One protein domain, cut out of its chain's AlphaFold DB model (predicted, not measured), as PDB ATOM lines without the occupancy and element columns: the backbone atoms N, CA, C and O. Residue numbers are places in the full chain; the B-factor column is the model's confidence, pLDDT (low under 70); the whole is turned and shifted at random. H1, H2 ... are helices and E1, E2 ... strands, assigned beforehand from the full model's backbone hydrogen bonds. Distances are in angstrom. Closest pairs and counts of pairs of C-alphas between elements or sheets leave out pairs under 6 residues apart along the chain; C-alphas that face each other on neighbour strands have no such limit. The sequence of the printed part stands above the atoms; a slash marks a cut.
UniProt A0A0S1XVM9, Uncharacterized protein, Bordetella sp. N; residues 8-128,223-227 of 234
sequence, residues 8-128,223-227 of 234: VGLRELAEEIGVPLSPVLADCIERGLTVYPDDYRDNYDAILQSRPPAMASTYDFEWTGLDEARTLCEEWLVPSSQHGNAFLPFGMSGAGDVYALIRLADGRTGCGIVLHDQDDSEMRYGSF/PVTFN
ATOM      1  N   VAL A   8     226.530  -0.240 -26.828       97.19
ATOM      2  CA  VAL A   8     226.590  -0.808 -25.476       97.19
ATOM      3  C   VAL A   8     225.177  -1.145 -25.030       97.19
ATOM      4  O   VAL A   8     224.912  -2.297 -24.698       97.19
ATOM      5  N   GLY A   9     224.261  -0.185 -25.142       97.31
ATOM      6  CA  GLY A   9     222.865  -0.402 -24.797       97.31
ATOM      7  C   GLY A   9     222.187  -1.462 -25.672       97.31
ATOM      8  O   GLY A   9     221.380  -2.237 -25.159       97.31
ATOM      9  N   LEU A  10     222.544  -1.572 -26.959       97.44
ATOM     10  CA  LEU A  10     222.033  -2.649 -27.815       97.44
ATOM     11  C   LEU A  10     222.576  -4.028 -27.414       97.44
ATOM     12  O   LEU A  10     221.825  -4.999 -27.432       97.44
ATOM     13  N   ARG A  11     223.861  -4.138 -27.040       98.06
ATOM     14  CA  ARG A  11     224.442  -5.392 -26.523       98.06
ATOM     15  C   ARG A  11     223.761  -5.820 -25.227       98.06
ATOM     16  O   ARG A  11     223.420  -6.988 -25.099       98.06
ATOM     17  N   GLU A  12     223.523  -4.882 -24.316       98.25
ATOM     18  CA  GLU A  12     222.790  -5.145 -23.074       98.25
ATOM     19  C   GLU A  12     221.372  -5.651 -23.360       98.25
ATOM     20  O   GLU A  12     220.968  -6.666 -22.799       98.25
ATOM     21  N   LEU A  13     220.641  -5.004 -24.279       98.12
ATOM     22  CA  LEU A  13     219.311  -5.462 -24.691       98.12
ATOM     23  C   LEU A  13     219.365  -6.869 -25.308       98.12
ATOM     24  O   LEU A  13     218.560  -7.727 -24.960       98.12
ATOM     25  N   ALA A  14     220.328  -7.123 -26.196       98.06
ATOM     26  CA  ALA A  14     220.525  -8.420 -26.839       98.06
ATOM     27  C   ALA A  14     220.798  -9.540 -25.816       98.06
ATOM     28  O   ALA A  14     220.223 -10.626 -25.913       98.06
ATOM     29  N   GLU A  15     221.640  -9.269 -24.814       97.88
ATOM     30  CA  GLU A  15     221.924 -10.183 -23.703       97.88
ATOM     31  C   GLU A  15     220.688 -10.420 -22.826       97.88
ATOM     32  O   GLU A  15     220.393 -11.569 -22.491       97.88
ATOM     33  N   GLU A  16     219.943  -9.362 -22.499       97.38
ATOM     34  CA  GLU A  16     218.727  -9.412 -21.683       97.38
ATOM     35  C   GLU A  16     217.651 -10.314 -22.303       97.38
ATOM     36  O   GLU A  16     217.087 -11.174 -21.623       97.38
ATOM     37  N   ILE A  17     217.401 -10.171 -23.607       96.75
ATOM     38  CA  ILE A  17     216.381 -10.955 -24.323       96.75
ATOM     39  C   ILE A  17     216.922 -12.287 -24.875       96.75
ATOM     40  O   ILE A  17     216.173 -13.107 -25.418       96.75
ATOM     41  N   GLY A  18     218.229 -12.520 -24.738       96.56
ATOM     42  CA  GLY A  18     218.906 -13.738 -25.168       96.56
ATOM     43  C   GLY A  18     218.946 -13.921 -26.687       96.56
ATOM     44  O   GLY A  18     218.753 -15.041 -27.161       96.56
ATOM     45  N   VAL A  19     219.168 -12.852 -27.453       98.06
ATOM     46  CA  VAL A  19     219.370 -12.894 -28.912       98.06
ATOM     47  C   VAL A  19     220.834 -12.560 -29.217       98.06
ATOM     48  O   VAL A  19     221.324 -11.531 -28.761       98.06
ATOM     49  N   PRO A  20     221.573 -13.392 -29.973       96.75
ATOM     50  CA  PRO A  20     222.962 -13.085 -30.292       96.75
ATOM     51  C   PRO A  20     223.060 -11.893 -31.250       96.75
ATOM     52  O   PRO A  20     222.436 -11.879 -32.311       96.75
ATOM     53  N   LEU A  21     223.894 -10.915 -30.897       97.75
ATOM     54  CA  LEU A  21     224.169  -9.765 -31.752       97.75
ATOM     55  C   LEU A  21     225.113 -10.148 -32.906       97.75
ATOM     56  O   LEU A  21     226.160 -10.759 -32.682       97.75
ATOM     57  N   SER A  22     224.777  -9.740 -34.135       97.38
ATOM     58  CA  SER A  22     225.671  -9.895 -35.292       97.38
ATOM     59  C   SER A  22     226.934  -9.030 -35.127       97.38
ATOM     60  O   SER A  22     226.823  -7.830 -34.849       97.38
ATOM     61  N   PRO A  23     228.141  -9.587 -35.354       96.94
ATOM     62  CA  PRO A  23     229.373  -8.804 -35.391       96.94
ATOM     63  C   PRO A  23     229.373  -7.720 -36.474       96.94
ATOM     64  O   PRO A  23     229.951  -6.659 -36.259       96.94
ATOM     65  N   VAL A  24     228.718  -7.958 -37.616       97.62
ATOM     66  CA  VAL A  24     228.621  -6.963 -38.692       97.62
ATOM     67  C   VAL A  24     227.659  -5.844 -38.323       97.62
ATOM     68  O   VAL A  24     227.984  -4.684 -38.550       97.62
ATOM     69  N   LEU A  25     226.518  -6.152 -37.695       98.25
ATOM     70  CA  LEU A  25     225.641  -5.106 -37.160       98.25
ATOM     71  C   LEU A  25     226.389  -4.250 -36.128       98.25
ATOM     72  O   LEU A  25     226.322  -3.024 -36.179       98.25
ATOM     73  N   ALA A  26     227.158  -4.885 -35.238       97.94
ATOM     74  CA  ALA A  26     228.000  -4.169 -34.287       97.94
ATOM     75  C   ALA A  26     229.025  -3.256 -34.989       97.94
ATOM     76  O   ALA A  26     229.073  -2.075 -34.661       97.94
ATOM     77  N   ASP A  27     229.778  -3.749 -35.984       97.56
ATOM     78  CA  ASP A  27     230.738  -2.934 -36.760       97.56
ATOM     79  C   ASP A  27     230.056  -1.743 -37.453       97.56
ATOM     80  O   ASP A  27     230.570  -0.622 -37.429       97.56
ATOM     81  N   CYS A  28     228.864  -1.951 -38.023       97.75
ATOM     82  CA  CYS A  28     228.081  -0.881 -38.635       97.75
ATOM     83  C   CYS A  28     227.744   0.231 -37.633       97.75
ATOM     84  O   CYS A  28     227.877   1.410 -37.973       97.75
ATOM     85  N   ILE A  29     227.363  -0.127 -36.404       97.69
ATOM     86  CA  ILE A  29     227.062   0.835 -35.338       97.69
ATOM     87  C   ILE A  29     228.342   1.536 -34.861       97.69
ATOM     88  O   ILE A  29     228.362   2.764 -34.784       97.69
ATOM     89  N   GLU A  30     229.436   0.801 -34.610       96.56
ATOM     90  CA  GLU A  30     230.725   1.382 -34.168       96.56
ATOM     91  C   GLU A  30     231.269   2.399 -35.179       96.56
ATOM     92  O   GLU A  30     231.854   3.418 -34.808       96.56
ATOM     93  N   ARG A  31     231.044   2.148 -36.471       96.00
ATOM     94  CA  ARG A  31     231.453   3.030 -37.571       96.00
ATOM     95  C   ARG A  31     230.441   4.140 -37.874       96.00
ATOM     96  O   ARG A  31     230.685   4.933 -38.787       96.00
ATOM     97  N   GLY A  32     229.322   4.198 -37.149       96.12
ATOM     98  CA  GLY A  32     228.260   5.187 -37.335       96.12
ATOM     99  C   GLY A  32     227.538   5.073 -38.679       96.12
ATOM    100  O   GLY A  32     227.023   6.066 -39.187       96.12
ATOM    101  N   LEU A  33     227.529   3.889 -39.300       97.00
ATOM    102  CA  LEU A  33     226.854   3.669 -40.581       97.00
ATOM    103  C   LEU A  33     225.331   3.667 -40.432       97.00
ATOM    104  O   LEU A  33     224.631   3.979 -41.382       97.00
ATOM    105  N   THR A  34     224.821   3.358 -39.249       96.88
ATOM    106  CA  THR A  34     223.393   3.231 -38.928       96.88
ATOM    107  C   THR A  34     222.766   4.541 -38.430       96.88
ATOM    108  O   THR A  34     221.656   4.540 -37.899       96.88
ATOM    109  N   VAL A  35     223.477   5.668 -38.571       95.00
ATOM    110  CA  VAL A  35     223.062   6.992 -38.084       95.00
ATOM    111  C   VAL A  35     222.714   7.900 -39.252       95.00
ATOM    112  O   VAL A  35     223.515   8.094 -40.168       95.00
ATOM    113  N   TYR A  36     221.528   8.505 -39.193       93.12
ATOM    114  CA  TYR A  36     221.129   9.536 -40.143       93.12
ATOM    115  C   TYR A  36     221.816  10.860 -39.792       93.12
ATOM    116  O   TYR A  36     221.728  11.296 -38.645       93.12
ATOM    117  N   PRO A  37     222.485  11.526 -40.749       92.25
ATOM    118  CA  PRO A  37     223.030  12.860 -40.527       92.25
ATOM    119  C   PRO A  37     221.962  13.874 -40.095       92.25
ATOM    120  O   PRO A  37     220.825  13.815 -40.560       92.25
ATOM    121  N   ASP A  38     222.335  14.862 -39.282       92.44
ATOM    122  CA  ASP A  38     221.405  15.920 -38.847       92.44
ATOM    123  C   ASP A  38     220.794  16.685 -40.033       92.44
ATOM    124  O   ASP A  38     219.635  17.096 -40.000       92.44
ATOM    125  N   ASP A  39     221.569  16.830 -41.109       93.38
ATOM    126  CA  ASP A  39     221.195  17.507 -42.345       93.38
ATOM    127  C   ASP A  39     220.533  16.579 -43.379       93.38
ATOM    128  O   ASP A  39     220.361  16.981 -44.530       93.38
ATOM    129  N   TYR A  40     220.153  15.350 -42.987       92.12
ATOM    130  CA  TYR A  40     219.646  14.314 -43.898       92.12
ATOM    131  C   TYR A  40     218.446  14.770 -44.721       92.12
ATOM    132  O   TYR A  40     218.407  14.540 -45.921       92.12
ATOM    133  N   ARG A  41     217.483  15.456 -44.098       90.06
ATOM    134  CA  ARG A  41     216.274  15.923 -44.793       90.06
ATOM    135  C   ARG A  41     216.560  17.064 -45.765       90.06
ATOM    136  O   ARG A  41     215.994  17.094 -46.848       90.06
ATOM    137  N   ASP A  42     217.449  17.975 -45.382       95.25
ATOM    138  CA  ASP A  42     217.757  19.166 -46.177       95.25
ATOM    139  C   ASP A  42     218.727  18.863 -47.331       95.25
ATOM    140  O   ASP A  42     218.812  19.631 -48.287       95.25
ATOM    141  N   ASN A  43     219.461  17.747 -47.252       94.75
ATOM    142  CA  ASN A  43     220.482  17.344 -48.223       94.75
ATOM    143  C   ASN A  43     220.310  15.893 -48.694       94.75
ATOM    144  O   ASN A  43     221.302  15.248 -49.046       94.75
ATOM    145  N   TYR A  44     219.074  15.390 -48.691       93.19
ATOM    146  CA  TYR A  44     218.731  13.993 -48.974       93.19
ATOM    147  C   TYR A  44     219.444  13.461 -50.227       93.19
ATOM    148  O   TYR A  44     220.271  12.553 -50.120       93.19
ATOM    149  N   ASP A  45     219.248  14.111 -51.375       94.56
ATOM    150  CA  ASP A  45     219.830  13.718 -52.664       94.56
ATOM    151  C   ASP A  45     221.357  13.608 -52.633       94.56
ATOM    152  O   ASP A  45     221.950  12.653 -53.144       94.56
ATOM    153  N   ALA A  46     222.012  14.613 -52.044       95.81
ATOM    154  CA  ALA A  46     223.464  14.697 -52.000       95.81
ATOM    155  C   ALA A  46     224.049  13.667 -51.029       95.81
ATOM    156  O   ALA A  46     225.098  13.077 -51.301       95.81
ATOM    157  N   ILE A  47     223.380  13.440 -49.899       96.81
ATOM    158  CA  ILE A  47     223.800  12.456 -48.905       96.81
ATOM    159  C   ILE A  47     223.658  11.050 -49.469       96.81
ATOM    160  O   ILE A  47     224.623  10.291 -49.383       96.81
ATOM    161  N   LEU A  48     222.526  10.726 -50.096       96.75
ATOM    162  CA  LEU A  48     222.260   9.384 -50.603       96.75
ATOM    163  C   LEU A  48     223.289   8.949 -51.663       96.75
ATOM    164  O   LEU A  48     223.733   7.806 -51.672       96.75
ATOM    165  N   GLN A  49     223.761   9.887 -52.488       96.88
ATOM    166  CA  GLN A  49     224.751   9.630 -53.543       96.88
ATOM    167  C   GLN A  49     226.216   9.606 -53.076       96.88
ATOM    168  O   GLN A  49     227.094   9.225 -53.858       96.88
ATOM    169  N   SER A  50     226.520  10.042 -51.845       95.31
ATOM    170  CA  SER A  50     227.914  10.261 -51.410       95.31
ATOM    171  C   SER A  50     228.272   9.660 -50.054       95.31
ATOM    172  O   SER A  50     229.356   9.095 -49.890       95.31
ATOM    173  N   ARG A  51     227.386   9.778 -49.066       94.88
ATOM    174  CA  ARG A  51     227.620   9.347 -47.685       94.88
ATOM    175  C   ARG A  51     226.355   8.781 -47.022       94.88
ATOM    176  O   ARG A  51     226.077   9.169 -45.886       94.88
ATOM    177  N   PRO A  52     225.594   7.893 -47.686       96.31
ATOM    178  CA  PRO A  52     224.343   7.398 -47.127       96.31
ATOM    179  C   PRO A  52     224.577   6.676 -45.791       96.31
ATOM    180  O   PRO A  52     225.622   6.034 -45.608       96.31
ATOM    181  N   PRO A  53     223.625   6.734 -44.849       96.31
ATOM    182  CA  PRO A  53     223.491   5.669 -43.865       96.31
ATOM    183  C   PRO A  53     223.427   4.315 -44.584       96.31
ATOM    184  O   PRO A  53     222.934   4.229 -45.707       96.31
ATOM    185  N   ALA A  54     223.948   3.266 -43.959       96.62
ATOM    186  CA  ALA A  54     223.854   1.905 -44.468       96.62
ATOM    187  C   ALA A  54     222.406   1.568 -44.842       96.62
ATOM    188  O   ALA A  54     221.499   1.870 -44.076       96.62
ATOM    189  N   MET A  55     222.192   0.923 -45.982       97.44
ATOM    190  CA  MET A  55     220.877   0.510 -46.482       97.44
ATOM    191  C   MET A  55     219.889   1.656 -46.742       97.44
ATOM    192  O   MET A  55     218.715   1.400 -46.983       97.44
ATOM    193  N   ALA A  56     220.322   2.922 -46.752       97.00
ATOM    194  CA  ALA A  56     219.427   4.041 -47.053       97.00
ATOM    195  C   ALA A  56     218.881   4.005 -48.491       97.00
ATOM    196  O   ALA A  56     217.895   4.676 -48.789       97.00
ATOM    197  N   SER A  57     219.531   3.258 -49.391       97.31
ATOM    198  CA  SER A  57     219.047   3.043 -50.758       97.31
ATOM    199  C   SER A  57     218.013   1.916 -50.876       97.31
ATOM    200  O   SER A  57     217.366   1.797 -51.917       97.31
ATOM    201  N   THR A  58     217.853   1.094 -49.837       97.44
ATOM    202  CA  THR A  58     216.925  -0.038 -49.816       97.44
ATOM    203  C   THR A  58     215.483   0.444 -49.710       97.44
ATOM    204  O   THR A  58     215.177   1.387 -48.985       97.44
ATOM    205  N   TYR A  59     214.593  -0.203 -50.463       95.25
ATOM    206  CA  TYR A  59     213.168   0.096 -50.410       95.25
ATOM    207  C   TYR A  59     212.601  -0.212 -49.023       95.25
ATOM    208  O   TYR A  59     212.784  -1.317 -48.517       95.25
ATOM    209  N   ASP A  60     211.877   0.755 -48.461       94.56
ATOM    210  CA  ASP A  60     211.052   0.581 -47.263       94.56
ATOM    211  C   ASP A  60     211.817   0.058 -46.032       94.56
ATOM    212  O   ASP A  60     211.349  -0.813 -45.304       94.56
ATOM    213  N   PHE A  61     213.019   0.595 -45.807       97.25
ATOM    214  CA  PHE A  61     213.851   0.277 -44.651       97.25
ATOM    215  C   PHE A  61     214.314   1.547 -43.931       97.25
ATOM    216  O   PHE A  61     214.940   2.430 -44.527       97.25
ATOM    217  N   GLU A  62     214.087   1.602 -42.621       96.38
ATOM    218  CA  GLU A  62     214.607   2.642 -41.739       96.38
ATOM    219  C   GLU A  62     215.315   2.039 -40.522       96.38
ATOM    220  O   GLU A  62     214.841   1.071 -39.932       96.38
ATOM    221  N   TRP A  63     216.449   2.622 -40.112       97.44
ATOM    222  CA  TRP A  63     217.114   2.221 -38.866       97.44
ATOM    223  C   TRP A  63     216.328   2.682 -37.646       97.44
ATOM    224  O   TRP A  63     216.065   3.875 -37.476       97.44
ATOM    225  N   THR A  64     216.092   1.744 -36.737       94.12
ATOM    226  CA  THR A  64     215.408   1.972 -35.466       94.12
ATOM    227  C   THR A  64     216.424   2.312 -34.377       94.12
ATOM    228  O   THR A  64     217.468   1.669 -34.255       94.12
ATOM    229  N   GLY A  65     216.145   3.346 -33.580       95.56
ATOM    230  CA  GLY A  65     216.994   3.715 -32.443       95.56
ATOM    231  C   GLY A  65     216.880   2.724 -31.278       95.56
ATOM    232  O   GLY A  65     215.932   1.947 -31.206       95.56
ATOM    233  N   LEU A  66     217.818   2.772 -30.325       96.56
ATOM    234  CA  LEU A  66     217.793   1.875 -29.160       96.56
ATOM    235  C   LEU A  66     216.508   2.023 -28.331       96.56
ATOM    236  O   LEU A  66     215.926   1.015 -27.945       96.56
ATOM    237  N   ASP A  67     216.070   3.256 -28.065       96.38
ATOM    238  CA  ASP A  67     214.861   3.508 -27.268       96.38
ATOM    239  C   ASP A  67     213.628   2.867 -27.912       96.38
ATOM    240  O   ASP A  67     212.840   2.214 -27.239       96.38
ATOM    241  N   GLU A  68     213.507   2.980 -29.232       96.06
ATOM    242  CA  GLU A  68     212.403   2.392 -29.986       96.06
ATOM    243  C   GLU A  68     212.499   0.862 -30.037       96.06
ATOM    244  O   GLU A  68     211.498   0.180 -29.831       96.06
ATOM    245  N   ALA A  69     213.702   0.300 -30.199       96.94
ATOM    246  CA  ALA A  69     213.914  -1.142 -30.088       96.94
ATOM    247  C   ALA A  69     213.518  -1.674 -28.697       96.94
ATOM    248  O   ALA A  69     212.889  -2.727 -28.602       96.94
ATOM    249  N   ARG A  70     213.830  -0.935 -27.621       97.19
ATOM    250  CA  ARG A  70     213.395  -1.269 -26.254       97.19
ATOM    251  C   ARG A  70     211.882  -1.208 -26.122       97.19
ATOM    252  O   ARG A  70     211.293  -2.182 -25.669       97.19
ATOM    253  N   THR A  71     211.252  -0.127 -26.580       96.31
ATOM    254  CA  THR A  71     209.788   0.006 -26.573       96.31
ATOM    255  C   THR A  71     209.118  -1.152 -27.311       96.31
ATOM    256  O   THR A  71     208.198  -1.762 -26.775       96.31
ATOM    257  N   LEU A  72     209.623  -1.541 -28.486       95.81
ATOM    258  CA  LEU A  72     209.117  -2.704 -29.217       95.81
ATOM    259  C   LEU A  72     209.227  -3.993 -28.388       95.81
ATOM    260  O   LEU A  72     208.267  -4.758 -28.339       95.81
ATOM    261  N   CYS A  73     210.351  -4.227 -27.705       96.06
ATOM    262  CA  CYS A  73     210.547  -5.388 -26.826       96.06
ATOM    263  C   CYS A  73     209.749  -5.330 -25.509       96.06
ATOM    264  O   CYS A  73     209.562  -6.369 -24.881       96.06
ATOM    265  N   GLU A  74     209.292  -4.160 -25.073       94.75
ATOM    266  CA  GLU A  74     208.515  -3.979 -23.839       94.75
ATOM    267  C   GLU A  74     207.003  -4.022 -24.082       94.75
ATOM    268  O   GLU A  74     206.252  -4.486 -23.223       94.75
ATOM    269  N   GLU A  75     206.554  -3.565 -25.252       93.12
ATOM    270  CA  GLU A  75     205.132  -3.396 -25.548       93.12
ATOM    271  C   GLU A  75     204.583  -4.483 -26.471       93.12
ATOM    272  O   GLU A  75     203.489  -4.981 -26.225       93.12
ATOM    273  N   TRP A  76     205.327  -4.907 -27.496       93.69
ATOM    274  CA  TRP A  76     204.815  -5.832 -28.515       93.69
ATOM    275  C   TRP A  76     205.583  -7.154 -28.548       93.69
ATOM    276  O   TRP A  76     205.022  -8.216 -28.275       93.69
ATOM    277  N   LEU A  77     206.885  -7.098 -28.813       94.81
ATOM    278  CA  LEU A  77     207.779  -8.243 -28.988       94.81
ATOM    279  C   LEU A  77     208.320  -8.765 -27.651       94.81
ATOM    280  O   LEU A  77     209.470  -9.196 -27.557       94.81
ATOM    281  N   VAL A  78     207.477  -8.740 -26.616       94.38
ATOM    282  CA  VAL A  78     207.837  -9.093 -25.238       94.38
ATOM    283  C   VAL A  78     208.296 -10.546 -25.170       94.38
ATOM    284  O   VAL A  78     207.457 -11.428 -25.366       94.38
ATOM    285  N   PRO A  79     209.573 -10.849 -24.849       91.50
ATOM    286  CA  PRO A  79     210.115 -12.208 -24.967       91.50
ATOM    287  C   PRO A  79     209.333 -13.273 -24.188       91.50
ATOM    288  O   PRO A  79     209.178 -14.402 -24.653       91.50
ATOM    289  N   SER A  80     208.783 -12.920 -23.020       93.12
ATOM    290  CA  SER A  80     207.959 -13.833 -22.213       93.12
ATOM    291  C   SER A  80     206.641 -14.231 -22.882       93.12
ATOM    292  O   SER A  80     206.070 -15.260 -22.527       93.12
ATOM    293  N   SER A  81     206.174 -13.434 -23.839       92.69
ATOM    294  CA  SER A  81     204.923 -13.624 -24.573       92.69
ATOM    295  C   SER A  81     205.121 -14.384 -25.888       92.69
ATOM    296  O   SER A  81     204.170 -14.937 -26.422       92.69
ATOM    297  N   GLN A  82     206.356 -14.502 -26.393       93.81
ATOM    298  CA  GLN A  82     206.639 -15.051 -27.730       93.81
ATOM    299  C   GLN A  82     206.878 -16.568 -27.758       93.81
ATOM    300  O   GLN A  82     207.613 -17.075 -28.608       93.81
ATOM    301  N   HIS A  83     206.315 -17.317 -26.808       92.38
ATOM    302  CA  HIS A  83     206.415 -18.784 -26.755       92.38
ATOM    303  C   HIS A  83     207.856 -19.336 -26.866       92.38
ATOM    304  O   HIS A  83     208.090 -20.407 -27.425       92.38
ATOM    305  N   GLY A  84     208.833 -18.607 -26.314       93.88
ATOM    306  CA  GLY A  84     210.254 -18.973 -26.325       93.88
ATOM    307  C   GLY A  84     211.069 -18.393 -27.487       93.88
ATOM    308  O   GLY A  84     212.304 -18.452 -27.429       93.88
ATOM    309  N   ASN A  85     210.418 -17.801 -28.494       96.62
ATOM    310  CA  ASN A  85     211.085 -16.961 -29.486       96.62
ATOM    311  C   ASN A  85     211.549 -15.644 -28.838       96.62
ATOM    312  O   ASN A  85     211.049 -15.237 -27.790       96.62
ATOM    313  N   ALA A  86     212.522 -14.980 -29.445       97.50
ATOM    314  CA  ALA A  86     212.960 -13.646 -29.063       97.50
ATOM    315  C   ALA A  86     213.429 -12.880 -30.301       97.50
ATOM    316  O   ALA A  86     213.991 -13.466 -31.232       97.50
ATOM    317  N   PHE A  87     213.202 -11.570 -30.286       97.81
ATOM    318  CA  PHE A  87     213.420 -10.681 -31.419       97.81
ATOM    319  C   PHE A  87     214.201  -9.462 -30.944       97.81
ATOM    320  O   PHE A  87     213.773  -8.813 -29.995       97.81
ATOM    321  N   LEU A  88     215.327  -9.158 -31.590       98.38
ATOM    322  CA  LEU A  88     216.084  -7.925 -31.383       98.38
ATOM    323  C   LEU A  88     215.847  -6.993 -32.581       98.38
ATOM    324  O   LEU A  88     216.456  -7.222 -33.634       98.38
ATOM    325  N   PRO A  89     214.975  -5.978 -32.456       98.12
ATOM    326  CA  PRO A  89     214.719  -5.011 -33.517       98.12
ATOM    327  C   PRO A  89     215.970  -4.205 -33.859       98.12
ATOM    328  O   PRO A  89     216.727  -3.809 -32.972       98.12
ATOM    329  N   PHE A  90     216.165  -3.929 -35.145       97.94
ATOM    330  CA  PHE A  90     217.209  -3.008 -35.609       97.94
ATOM    331  C   PHE A  90     216.733  -2.053 -36.706       97.94
ATOM    332  O   PHE A  90     217.390  -1.046 -36.969       97.94
ATOM    333  N   GLY A  91     215.604  -2.343 -37.343       97.50
ATOM    334  CA  GLY A  91     215.007  -1.471 -38.339       97.50
ATOM    335  C   GLY A  91     213.514  -1.710 -38.464       97.50
ATOM    336  O   GLY A  91     212.980  -2.672 -37.905       97.50
ATOM    337  N   MET A  92     212.856  -0.861 -39.239       96.88
ATOM    338  CA  MET A  92     211.432  -0.965 -39.516       96.88
ATOM    339  C   MET A  92     211.088  -0.531 -40.937       96.88
ATOM    340  O   MET A  92     211.833   0.232 -41.555       96.88
ATOM    341  N   SER A  93     209.966  -1.025 -41.446       96.00
ATOM    342  CA  SER A  93     209.348  -0.522 -42.669       96.00
ATOM    343  C   SER A  93     208.481   0.704 -42.380       96.00
ATOM    344  O   SER A  93     208.069   0.946 -41.242       96.00
ATOM    345  N   GLY A  94     208.131   1.461 -43.417       91.44
ATOM    346  CA  GLY A  94     207.169   2.561 -43.336       91.44
ATOM    347  C   GLY A  94     205.747   2.104 -42.988       91.44
ATOM    348  O   GLY A  94     204.923   2.927 -42.583       91.44
ATOM    349  N   ALA A  95     205.456   0.804 -43.110       91.06
ATOM    350  CA  ALA A  95     204.213   0.189 -42.648       91.06
ATOM    351  C   ALA A  95     204.245  -0.218 -41.160       91.06
ATOM    352  O   ALA A  95     203.209  -0.594 -40.620       91.06
ATOM    353  N   GLY A  96     205.398  -0.109 -40.491       92.00
ATOM    354  CA  GLY A  96     205.570  -0.490 -39.087       92.00
ATOM    355  C   GLY A  96     205.974  -1.950 -38.867       92.00
ATOM    356  O   GLY A  96     206.020  -2.394 -37.721       92.00
ATOM    357  N   ASP A  97     206.298  -2.694 -39.930       95.56
ATOM    358  CA  ASP A  97     206.871  -4.033 -39.798       95.56
ATOM    359  C   ASP A  97     208.308  -3.936 -39.283       95.56
ATOM    360  O   ASP A  97     209.050  -3.021 -39.639       95.56
ATOM    361  N   VAL A  98     208.725  -4.888 -38.454       97.25
ATOM    362  CA  VAL A  98     210.010  -4.822 -37.753       97.25
ATOM    363  C   VAL A  98     211.019  -5.770 -38.380       97.25
ATOM    364  O   VAL A  98     210.805  -6.979 -38.442       97.25
ATOM    365  N   TYR A  99     212.177  -5.243 -38.768       98.19
ATOM    366  CA  TYR A  99     213.347  -6.046 -39.101       98.19
ATOM    367  C   TYR A  99     214.111  -6.390 -37.820       98.19
ATOM    368  O   TYR A  99     214.498  -5.502 -37.051       98.19
ATOM    369  N   ALA A 100     214.326  -7.685 -37.581       98.44
ATOM    370  CA  ALA A 100     214.902  -8.169 -36.331       98.44
ATOM    371  C   ALA A 100     215.921  -9.294 -36.522       98.44
ATOM    372  O   ALA A 100     215.806 -10.125 -37.430       98.44
ATOM    373  N   LEU A 101     216.895  -9.357 -35.607       98.69
ATOM    374  CA  LEU A 101     217.616 -10.600 -35.339       98.69
ATOM    375  C   LEU A 101     216.702 -11.507 -34.524       98.69
ATOM    376  O   LEU A 101     216.053 -11.066 -33.576       98.69
ATOM    377  N   ILE A 102     216.653 -12.778 -34.896       98.44
ATOM    378  CA  ILE A 102     215.656 -13.722 -34.402       98.44
ATOM    379  C   ILE A 102     216.376 -14.872 -33.715       98.44
ATOM    380  O   ILE A 102     217.309 -15.447 -34.278       98.44
ATOM    381  N   ARG A 103     215.905 -15.246 -32.525       97.94
ATOM    382  CA  ARG A 103     216.173 -16.551 -31.917       97.94
ATOM    383  C   ARG A 103     214.848 -17.278 -31.737       97.94
ATOM    384  O   ARG A 103     213.988 -16.826 -30.989       97.94
ATOM    385  N   LEU A 104     214.703 -18.430 -32.376       96.81
ATOM    386  CA  LEU A 104     213.535 -19.286 -32.216       96.81
ATOM    387  C   LEU A 104     213.613 -20.111 -30.923       96.81
ATOM    388  O   LEU A 104     214.687 -20.318 -30.347       96.81
ATOM    389  N   ALA A 105     212.467 -20.620 -30.473       95.38
ATOM    390  CA  ALA A 105     212.350 -21.463 -29.283       95.38
ATOM    391  C   ALA A 105     213.191 -22.751 -29.364       95.38
ATOM    392  O   ALA A 105     213.651 -23.257 -28.342       95.38
ATOM    393  N   ASP A 106     213.432 -23.264 -30.574       94.81
ATOM    394  CA  ASP A 106     214.288 -24.431 -30.822       94.81
ATOM    395  C   ASP A 106     215.792 -24.103 -30.897       94.81
ATOM    396  O   ASP A 106     216.613 -24.990 -31.134       94.81
ATOM    397  N   GLY A 107     216.160 -22.838 -30.672       95.31
ATOM    398  CA  GLY A 107     217.537 -22.359 -30.639       95.31
ATOM    399  C   GLY A 107     218.109 -21.947 -31.994       95.31
ATOM    400  O   GLY A 107     219.234 -21.447 -32.026       95.31
ATOM    401  N   ARG A 108     217.375 -22.110 -33.105       96.44
ATOM    402  CA  ARG A 108     217.802 -21.552 -34.395       96.44
ATOM    403  C   ARG A 108     217.851 -20.031 -34.323       96.44
ATOM    404  O   ARG A 108     217.018 -19.402 -33.672       96.44
ATOM    405  N   THR A 109     218.817 -19.453 -35.022       97.81
ATOM    406  CA  THR A 109     219.010 -18.006 -35.104       97.81
ATOM    407  C   THR A 109     219.017 -17.555 -36.554       97.81
ATOM    408  O   THR A 109     219.404 -18.326 -37.431       97.81
ATOM    409  N   GLY A 110     218.646 -16.306 -36.796       98.06
ATOM    410  CA  GLY A 110     218.677 -15.725 -38.129       98.06
ATOM    411  C   GLY A 110     218.224 -14.275 -38.127       98.06
ATOM    412  O   GLY A 110     218.251 -13.600 -37.098       98.06
ATOM    413  N   CYS A 111     217.807 -13.806 -39.292       98.44
ATOM    414  CA  CYS A 111     217.284 -12.467 -39.499       98.44
ATOM    415  C   CYS A 111     216.012 -12.547 -40.347       98.44
ATOM    416  O   CYS A 111     215.850 -13.446 -41.183       98.44
ATOM    417  N   GLY A 112     215.091 -11.619 -40.126       97.19
ATOM    418  CA  GLY A 112     213.798 -11.644 -40.789       97.19
ATOM    419  C   GLY A 112     212.969 -10.401 -40.531       97.19
ATOM    420  O   GLY A 112     213.471  -9.408 -40.002       97.19
ATOM    421  N   ILE A 113     211.703 -10.496 -40.922       96.31
ATOM    422  CA  ILE A 113     210.701  -9.456 -40.726       96.31
ATOM    423  C   ILE A 113     209.587  -9.988 -39.828       96.31
ATOM    424  O   ILE A 113     209.151 -11.137 -39.956       96.31
ATOM    425  N   VAL A 114     209.154  -9.142 -38.908       95.81
ATOM    426  CA  VAL A 114     208.035  -9.363 -38.008       95.81
ATOM    427  C   VAL A 114     206.914  -8.430 -38.442       95.81
ATOM    428  O   VAL A 114     207.058  -7.212 -38.360       95.81
ATOM    429  N   LEU A 115     205.833  -9.010 -38.958       93.12
ATOM    430  CA  LEU A 115     204.723  -8.261 -39.538       93.12
ATOM    431  C   LEU A 115     203.814  -7.722 -38.435       93.12
ATOM    432  O   LEU A 115     203.466  -8.458 -37.512       93.12
ATOM    433  N   HIS A 116     203.429  -6.450 -38.534       84.50
ATOM    434  CA  HIS A 116     202.612  -5.789 -37.509       84.50
ATOM    435  C   HIS A 116     201.137  -6.227 -37.543       84.50
ATOM    436  O   HIS A 116     200.534  -6.459 -36.499       84.50
ATOM    437  N   ASP A 117     200.566  -6.375 -38.744       79.56
ATOM    438  CA  ASP A 117     199.119  -6.580 -38.953       79.56
ATOM    439  C   ASP A 117     198.754  -7.964 -39.522       79.56
ATOM    440  O   ASP A 117     197.604  -8.200 -39.905       79.56
ATOM    441  N   GLN A 118     199.725  -8.866 -39.661       78.25
ATOM    442  CA  GLN A 118     199.525 -10.152 -40.328       78.25
ATOM    443  C   GLN A 118     200.107 -11.302 -39.515       78.25
ATOM    444  O   GLN A 118     201.199 -11.208 -38.954       78.25
ATOM    445  N   ASP A 119     199.375 -12.413 -39.520       71.25
ATOM    446  CA  ASP A 119     199.934 -13.719 -39.194       71.25
ATOM    447  C   ASP A 119     200.949 -14.109 -40.288       71.25
ATOM    448  O   ASP A 119     200.835 -13.645 -41.422       71.25
ATOM    449  N   ASP A 120     201.926 -14.961 -39.965       86.19
ATOM    450  CA  ASP A 120     203.019 -15.394 -40.860       86.19
ATOM    451  C   ASP A 120     204.218 -14.426 -40.980       86.19
ATOM    452  O   ASP A 120     204.722 -14.147 -42.068       86.19
ATOM    453  N   SER A 121     204.760 -13.973 -39.843       93.12
ATOM    454  CA  SER A 121     206.109 -13.379 -39.817       93.12
ATOM    455  C   SER A 121     207.167 -14.398 -40.258       93.12
ATOM    456  O   SER A 121     207.002 -15.603 -40.055       93.12
ATOM    457  N   GLU A 122     208.276 -13.938 -40.843       95.12
ATOM    458  CA  GLU A 122     209.235 -14.829 -41.506       95.12
ATOM    459  C   GLU A 122     210.693 -14.574 -41.113       95.12
ATOM    460  O   GLU A 122     211.228 -13.471 -41.253       95.12
ATOM    461  N   MET A 123     211.392 -15.652 -40.744       97.31
ATOM    462  CA  MET A 123     212.852 -15.716 -40.718       97.31
ATOM    463  C   MET A 123     213.328 -16.270 -42.062       97.31
ATOM    464  O   MET A 123     213.226 -17.473 -42.320       97.31
ATOM    465  N   ARG A 124     213.830 -15.380 -42.924       97.31
ATOM    466  CA  ARG A 124     214.273 -15.705 -44.293       97.31
ATOM    467  C   ARG A 124     215.777 -15.855 -44.446       97.31
ATOM    468  O   ARG A 124     216.223 -16.498 -45.393       97.31
ATOM    469  N   TYR A 125     216.543 -15.264 -43.539       98.38
ATOM    470  CA  TYR A 125     217.988 -15.128 -43.672       98.38
ATOM    471  C   TYR A 125     218.679 -15.853 -42.524       98.38
ATOM    472  O   TYR A 125     218.244 -15.772 -41.373       98.38
ATOM    473  N   GLY A 126     219.766 -16.563 -42.827       97.69
ATOM    474  CA  GLY A 126     220.546 -17.270 -41.807       97.69
ATOM    475  C   GLY A 126     221.327 -16.329 -40.889       97.69
ATOM    476  O   GLY A 126     221.746 -16.728 -39.803       97.69
ATOM    477  N   SER A 127     221.516 -15.081 -41.311       98.19
ATOM    478  CA  SER A 127     222.313 -14.084 -40.610       98.19
ATOM    479  C   SER A 127     221.908 -12.655 -41.001       98.19
ATOM    480  O   SER A 127     221.135 -12.445 -41.939       98.19
ATOM    481  N   PHE A 128     222.427 -11.663 -40.277       98.50
ATOM    482  CA  PHE A 128     222.230 -10.246 -40.602       98.50
ATOM    483  C   PHE A 128     222.930  -9.872 -41.916       98.50
ATOM    484  O   PHE A 128     222.423  -9.099 -42.720       98.50
ATOM    485  N   PRO A 223     212.272 -20.907 -45.545       93.06
ATOM    486  CA  PRO A 223     211.946 -19.867 -44.578       93.06
ATOM    487  C   PRO A 223     211.169 -20.444 -43.397       93.06
ATOM    488  O   PRO A 223     210.349 -21.351 -43.560       93.06
ATOM    489  N   VAL A 224     211.414 -19.905 -42.206       95.31
ATOM    490  CA  VAL A 224     210.671 -20.310 -41.011       95.31
ATOM    491  C   VAL A 224     209.604 -19.270 -40.730       95.31
ATOM    492  O   VAL A 224     209.935 -18.127 -40.417       95.31
ATOM    493  N   THR A 225     208.340 -19.675 -40.826       95.06
ATOM    494  CA  THR A 225     207.207 -18.842 -40.427       95.06
ATOM    495  C   THR A 225     206.962 -18.963 -38.927       95.06
ATOM    496  O   THR A 225     207.147 -20.025 -38.322       95.06
ATOM    497  N   PHE A 226     206.558 -17.862 -38.310       91.56
ATOM    498  CA  PHE A 226     206.148 -17.808 -36.915       91.56
ATOM    499  C   PHE A 226     205.106 -16.706 -36.733       91.56
ATOM    500  O   PHE A 226     205.050 -15.750 -37.498       91.56
ATOM    501  N   ASN A 227     204.310 -16.832 -35.678       89.88
ATOM    502  CA  ASN A 227     203.416 -15.767 -35.248       89.88
ATOM    503  C   ASN A 227     204.037 -15.049 -34.057       89.88
ATOM    504  O   ASN A 227     204.798 -15.647 -33.286       89.88
TER     505      ASN A 227
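What this domain is: This is residues 8 to 128 and 223 to 227 of the 234 residues of an uncharacterized protein of Bordetella sp. N (UniProt A0A0S1XVM9). A strongly twisted sheet of five strands has two helices, H1 and H4, packed over its edge strand E1, while H2 lies off the sheet near H1 and a long looped stretch takes H3 far out to one end. The 126 printed residues hold four named helices, then five named strands, class mixed. The sheet, E1 E2 E3 E4 E5, is antiparallel throughout. The whole is compact, with a radius of gyration of the C-alphas of 14.8 A and spans of 45 by 30 by 26 A.

Where its parts are: The strands are E1, residues 86 to 92, 16.5 A long; E2, 98 to 103, 14.5 A; E3, 109 to 114, 14.3 A; E4, 121 to 125; and E5, 223 to 226, ending at C-alpha 226 (206.148, -17.808, -36.915). The helices are H1, residues 8 to 17, 14.4 A, from C-alpha 8 (226.590, -0.808, -25.476); H2, 23 to 30; H3, 44 to 50; and H4, 66 to 75, 14.2 A.

How they stand to each other: E1 to E4 form a meander, each strand the antiparallel neighbour of the one before. Within hydrogen-bond range are N 88 and O 101 across E1 and E2, 2.8 A; N 102 and O 110 across E2 and E3, 2.8 A; N 111 and O 125 across E3 and E4, 2.9 A; and N 123 and O 224 across the antiparallel neighbours E4 and E5, 2.9 A. H1 is over E1, along the strands, at a height over the sheet of 10.1 A; C-alphas Ala 14 and Leu 88 are closest, 6.4 A. H4 is over E1, slantwise to the strands at 49 degrees on the local plane; C-alphas Ala 69 and Pro 89 are closest, 5.2 A. H3 is apart from H1, H2, H4 and the strands. In each helix every O i to N i+4 pair is within hydrogen-bond range.

The domain as a whole: C-alphas Asp 42 and Asp 106 are farthest apart, 46.4 A. The links H2 to H3 and H3 to H4 are long. Residues 129 to 222 are not printed; C-alphas 128 and 223 are 14.6 A apart. No printed residue is under 70 in pLDDT.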